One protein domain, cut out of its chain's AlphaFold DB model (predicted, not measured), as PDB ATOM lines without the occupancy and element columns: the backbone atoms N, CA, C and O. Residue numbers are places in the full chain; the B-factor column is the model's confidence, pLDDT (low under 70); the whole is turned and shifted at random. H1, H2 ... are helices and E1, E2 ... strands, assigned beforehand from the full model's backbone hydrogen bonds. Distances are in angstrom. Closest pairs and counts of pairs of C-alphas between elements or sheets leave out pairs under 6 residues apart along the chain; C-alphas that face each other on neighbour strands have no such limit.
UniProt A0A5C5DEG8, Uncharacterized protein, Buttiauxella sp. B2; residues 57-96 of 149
ATOM      1  N   VAL A  57      94.323 -30.134 -20.147       82.31
ATOM      2  CA  VAL A  57      94.168 -31.512 -19.651       82.31
ATOM      3  C   VAL A  57      92.775 -31.739 -19.070       82.31
ATOM      4  O   VAL A  57      92.265 -32.856 -19.076       82.31
ATOM      5  N   ALA A  58      92.140 -30.671 -18.596       80.12
ATOM      6  CA  ALA A  58      90.784 -30.699 -18.077       80.12
ATOM      7  C   ALA A  58      90.091 -29.355 -18.325       80.12
ATOM      8  O   ALA A  58      90.665 -28.413 -18.882       80.12
ATOM      9  N   TRP A  59      88.839 -29.262 -17.905       82.31
ATOM     10  CA  TRP A  59      88.087 -28.020 -17.882       82.31
ATOM     11  C   TRP A  59      87.248 -27.954 -16.609       82.31
ATOM     12  O   TRP A  59      86.948 -28.982 -16.006       82.31
ATOM     13  N   THR A  60      86.891 -26.740 -16.216       80.00
ATOM     14  CA  THR A  60      85.967 -26.455 -15.117       80.00
ATOM     15  C   THR A  60      85.025 -25.324 -15.520       80.00
ATOM     16  O   THR A  60      85.282 -24.623 -16.504       80.00
ATOM     17  N   ASP A  61      83.922 -25.152 -14.800       79.88
ATOM     18  CA  ASP A  61      83.071 -23.977 -14.970       79.88
ATOM     19  C   ASP A  61      83.665 -22.782 -14.214       79.88
ATOM     20  O   ASP A  61      84.216 -22.929 -13.120       79.88
ATOM     21  N   LYS A  62      83.541 -21.583 -14.786       81.62
ATOM     22  CA  LYS A  62      84.002 -20.350 -14.146       81.62
ATOM     23  C   LYS A  62      83.396 -20.160 -12.752       81.62
ATOM     24  O   LYS A  62      84.123 -19.789 -11.841       81.62
ATOM     25  N   LEU A  63      82.106 -20.452 -12.577       77.81
ATOM     26  CA  LEU A  63      81.443 -20.302 -11.281       77.81
ATOM     27  C   LEU A  63      82.046 -21.247 -10.234       77.81
ATOM     28  O   LEU A  63      82.275 -20.845  -9.103       77.81
ATOM     29  N   GLU A  64      82.343 -22.488 -10.621       78.62
ATOM     30  CA  GLU A  64      82.957 -23.475  -9.726       78.62
ATOM     31  C   GLU A  64      84.393 -23.081  -9.358       78.62
ATOM     32  O   GLU A  64      84.822 -23.293  -8.224       78.62
ATOM     33  N   LEU A  65      85.130 -22.488 -10.302       80.94
ATOM     34  CA  LEU A  65      86.474 -21.975 -10.052       80.94
ATOM     35  C   LEU A  65      86.459 -20.766  -9.106       80.94
ATOM     36  O   LEU A  65      87.285 -20.699  -8.198       80.94
ATOM     37  N   ASP A  66      85.515 -19.846  -9.295       82.81
ATOM     38  CA  ASP A  66      85.334 -18.677  -8.430       82.81
ATOM     39  C   ASP A  66      84.914 -19.121  -7.012       82.81
ATOM     40  O   ASP A  66      85.543 -18.730  -6.030       82.81
ATOM     41  N   GLU A  67      83.960 -20.054  -6.888       80.88
ATOM     42  CA  GLU A  67      83.572 -20.649  -5.598       80.88
ATOM     43  C   GLU A  67      84.743 -21.355  -4.896       80.88
ATOM     44  O   GLU A  67      84.884 -21.266  -3.672       80.88
ATOM     45  N   MET A  68      85.597 -22.053  -5.652       82.00
ATOM     46  CA  MET A  68      86.796 -22.698  -5.118       82.00
ATOM     47  C   MET A  68      87.802 -21.674  -4.584       82.00
ATOM     48  O   MET A  68      88.361 -21.897  -3.511       82.00
ATOM     49  N   ASN A  69      88.016 -20.571  -5.302       83.12
ATOM     50  CA  ASN A  69      88.928 -19.507  -4.882       83.12
ATOM     51  C   ASN A  69      88.421 -18.781  -3.630       83.12
ATOM     52  O   ASN A  69      89.211 -18.495  -2.731       83.12
ATOM     53  N   ASP A  70      87.113 -18.540  -3.545       83.69
ATOM     54  CA  ASP A  70      86.515 -17.783  -2.443       83.69
ATOM     55  C   ASP A  70      86.334 -18.627  -1.173       83.69
ATOM     56  O   ASP A  70      86.529 -18.145  -0.057       83.69
ATOM     57  N   SER A  71      85.942 -19.896  -1.321       81.56
ATOM     58  CA  SER A  71      85.540 -20.750  -0.191       81.56
ATOM     59  C   SER A  71      86.505 -21.900   0.114       81.56
ATOM     60  O   SER A  71      86.309 -22.631   1.091       81.56
ATOM     61  N   GLY A  72      87.523 -22.109  -0.728       78.88
ATOM     62  CA  GLY A  72      88.419 -23.268  -0.662       78.88
ATOM     63  C   GLY A  72      87.726 -24.601  -0.972       78.88
ATOM     64  O   GLY A  72      88.297 -25.666  -0.732       78.88
ATOM     65  N   ARG A  73      86.475 -24.573  -1.454       66.69
ATOM     66  CA  ARG A  73      85.660 -25.760  -1.729       66.69
ATOM     67  C   ARG A  73      84.945 -25.611  -3.065       66.69
ATOM     68  O   ARG A  73      84.018 -24.825  -3.193       66.69
ATOM     69  N   ALA A  74      85.309 -26.446  -4.033       62.16
ATOM     70  CA  ALA A  74      84.496 -26.643  -5.226       62.16
ATOM     71  C   ALA A  74      83.417 -27.689  -4.918       62.16
ATOM     72  O   ALA A  74      83.719 -28.867  -4.695       62.16
ATOM     73  N   SER A  75      82.146 -27.287  -4.887       58.31
ATOM     74  CA  SER A  75      81.051 -28.256  -4.814       58.31
ATOM     75  C   SER A  75      80.848 -28.879  -6.197       58.31
ATOM     76  O   SER A  75      79.967 -28.446  -6.934       58.31
ATOM     77  N   MET A  76      81.619 -29.929  -6.524       54.91
ATOM     78  CA  MET A  76      81.593 -30.671  -7.809       54.91
ATOM     79  C   MET A  76      80.207 -31.208  -8.245       54.91
ATOM     80  O   MET A  76      80.075 -31.812  -9.302       54.91
ATOM     81  N   PHE A  77      79.159 -31.013  -7.440       48.50
ATOM     82  CA  PHE A  77      77.830 -31.592  -7.632       48.50
ATOM     83  C   PHE A  77      76.687 -30.565  -7.636       48.50
ATOM     84  O   PHE A  77      75.526 -30.968  -7.555       48.50
ATOM     85  N   LYS A  78      76.968 -29.253  -7.691       50.06
ATOM     86  CA  LYS A  78      75.911 -28.222  -7.597       50.06
ATOM     87  C   LYS A  78      75.710 -27.332  -8.817       50.06
ATOM     88  O   LYS A  78      74.716 -26.604  -8.838       50.06
ATOM     89  N   SER A  79      76.537 -27.397  -9.859       49.31
ATOM     90  CA  SER A  79      76.145 -26.739 -11.103       49.31
ATOM     91  C   SER A  79      75.020 -27.550 -11.763       49.31
ATOM     92  O   SER A  79      75.035 -28.781 -11.779       49.31
ATOM     93  N   ARG A  80      74.024 -26.876 -12.357       50.06
ATOM     94  CA  ARG A  80      72.933 -27.482 -13.165       50.06
ATOM     95  C   ARG A  80      73.425 -28.332 -14.364       50.06
ATOM     96  O   ARG A  80      72.627 -28.706 -15.217       50.06
ATOM     97  N   ARG A  81      74.731 -28.597 -14.459       48.34
ATOM     98  CA  ARG A  81      75.494 -29.121 -15.594       48.34
ATOM     99  C   ARG A  81      76.172 -30.459 -15.323       48.34
ATOM    100  O   ARG A  81      76.724 -31.025 -16.257       48.34
ATOM    101  N   ALA A  82      76.031 -31.031 -14.126       47.84
ATOM    102  CA  ALA A  82      76.378 -32.434 -13.869       47.84
ATOM    103  C   ALA A  82      75.610 -33.442 -14.775       47.84
ATOM    104  O   ALA A  82      75.829 -34.644 -14.688       47.84
ATOM    105  N   MET A  83      74.713 -32.959 -15.653       51.66
ATOM    106  CA  MET A  83      73.813 -33.722 -16.526       51.66
ATOM    107  C   MET A  83      73.838 -33.276 -18.015       51.66
ATOM    108  O   MET A  83      72.913 -33.616 -18.751       51.66
ATOM    109  N   GLY A  84      74.827 -32.505 -18.507       61.78
ATOM    110  CA  GLY A  84      74.799 -32.023 -19.906       61.78
ATOM    111  C   GLY A  84      76.087 -31.399 -20.468       61.78
ATOM    112  O   GLY A  84      77.123 -31.383 -19.814       61.78
ATOM    113  N   LYS A  85      76.018 -30.892 -21.717       61.44
ATOM    114  CA  LYS A  85      77.126 -30.169 -22.376       61.44
ATOM    115  C   LYS A  85      77.380 -28.833 -21.656       61.44
ATOM    116  O   LYS A  85      76.416 -28.099 -21.438       61.44
ATOM    117  N   PRO A  86      78.637 -28.496 -21.322       65.94
ATOM    118  CA  PRO A  86      78.954 -27.204 -20.726       65.94
ATOM    119  C   PRO A  86      78.649 -26.069 -21.712       65.94
ATOM    120  O   PRO A  86      78.873 -26.210 -22.916       65.94
ATOM    121  N   ASP A  87      78.141 -24.948 -21.200       72.56
ATOM    122  CA  ASP A  87      78.022 -23.707 -21.969       72.56
ATOM    123  C   ASP A  87      79.427 -23.248 -22.378       72.56
ATOM    124  O   ASP A  87      80.240 -22.971 -21.488       72.56
ATOM    125  N   PRO A  88      79.731 -23.145 -23.683       76.81
ATOM    126  CA  PRO A  88      81.048 -22.738 -24.159       76.81
ATOM    127  C   PRO A  88      81.530 -21.404 -23.577       76.81
ATOM    128  O   PRO A  88      82.739 -21.202 -23.469       76.81
ATOM    129  N   ALA A  89      80.615 -20.508 -23.191       78.31
ATOM    130  CA  ALA A  89      80.951 -19.195 -22.645       78.31
ATOM    131  C   ALA A  89      81.500 -19.226 -21.206       78.31
ATOM    132  O   ALA A  89      82.140 -18.260 -20.789       78.31
ATOM    133  N   SER A  90      81.278 -20.303 -20.444       75.69
ATOM    134  CA  SER A  90      81.721 -20.409 -19.044       75.69
ATOM    135  C   SER A  90      82.779 -21.488 -18.803       75.69
ATOM    136  O   SER A  90      83.165 -21.722 -17.659       75.69
ATOM    137  N   VAL A  91      83.272 -22.129 -19.867       83.62
ATOM    138  CA  VAL A  91      84.339 -23.131 -19.786       83.62
ATOM    139  C   VAL A  91      85.682 -22.455 -19.524       83.62
ATOM    140  O   VAL A  91      86.186 -21.696 -20.353       83.62
ATOM    141  N   VAL A  92      86.309 -22.815 -18.409       83.94
ATOM    142  CA  VAL A  92      87.701 -22.483 -18.104       83.94
ATOM    143  C   VAL A  92      88.560 -23.725 -18.321       83.94
ATOM    144  O   VAL A  92      88.318 -24.781 -17.741       83.94
ATOM    145  N   LYS A  93      89.569 -23.616 -19.188       85.12
ATOM    146  CA  LYS A  93      90.506 -24.707 -19.485       85.12
ATOM    147  C   LYS A  93      91.582 -24.800 -18.405       85.12
ATOM    148  O   LYS A  93      92.183 -23.792 -18.046       85.12
ATOM    149  N   LEU A  94      91.850 -26.016 -17.941       83.00
ATOM    150  CA  LEU A  94      92.872 -26.321 -16.946       83.00
ATOM    151  C   LEU A  94      94.082 -26.962 -17.629       83.00
ATOM    152  O   LEU A  94      93.939 -27.876 -18.444       83.00
ATOM    153  N   TYR A  95      95.275 -26.490 -17.282       81.88
ATOM    154  CA  TYR A  95      96.539 -26.896 -17.898       81.88
ATOM    155  C   TYR A  95      97.430 -27.571 -16.859       81.88
ATOM    156  O   TYR A  95      97.423 -27.188 -15.690       81.88
ATOM    157  N   ALA A  96      98.205 -28.572 -17.282       77.62
ATOM    158  CA  ALA A  96      99.139 -29.272 -16.394       77.62
ATOM    159  C   ALA A  96     100.358 -28.418 -16.014       77.62
ATOM    160  O   ALA A  96     101.037 -28.712 -15.033       77.62
TER     161      ALA A  96
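Overview. This is residues 57 to 96 of the 149 residues of an uncharacterized protein of Buttiauxella sp. B2 (UniProt A0A5C5DEG8). Picture a short two-stranded ribbon, E1 beside E2, with one helix, H1, leading off from the ribbon's end at Asp 61 and a wide loop, residues 72 to 90, returning from the helix's far end to the ribbon. The printed part has 40 residues with two named strands and one named helix, in the order E1, H1, E2. The sheet, E1 - E2, is antiparallel, and the class is mixed, helices and strands. The whole is compact, with a radius of gyration of the C-alphas of 10.1 A and spans of 25 by 25 by 15 A.

Along the chain. Find C-alpha 57 at (94.168, -31.512, -19.651); from there E1 runs through residues 57 to 61, 14.2 A long. H1 takes residues 62 to 71, covers 14.0 A and ends at C-alpha 71, (85.540, -20.750, -0.191). Pass along residues 72 to 90 to reach E2, residues 91 to 95, 12.9 A long, which ends at C-alpha 95, (96.539, -26.896, -17.898).

Arrangement. Look first at E1 and E2, antiparallel neighbours at 148 degrees between their directions. C-alphas 59 and 93 face each other at 4.4 A. N 60 and O 92 are within hydrogen-bond range at 2.9 A, as are N 94 and O 58 at 2.8 A. The closest C-alphas of H1 and E2 are those of Lys 62 and Val 92, 5.8 A apart. In H1, every O i to N i+4 pair is within hydrogen-bond range.

Size, cuts and confidence. The C-alphas farthest apart are those of Arg 80 and Ala 96, at 26.5 A. The printed part has no cut. E1 to H1 is a tight link; H1 to E2 is a long link of 19 residues. Look at residues 73 to 86 for pLDDT under 70; the mean of the printed part is 71.8.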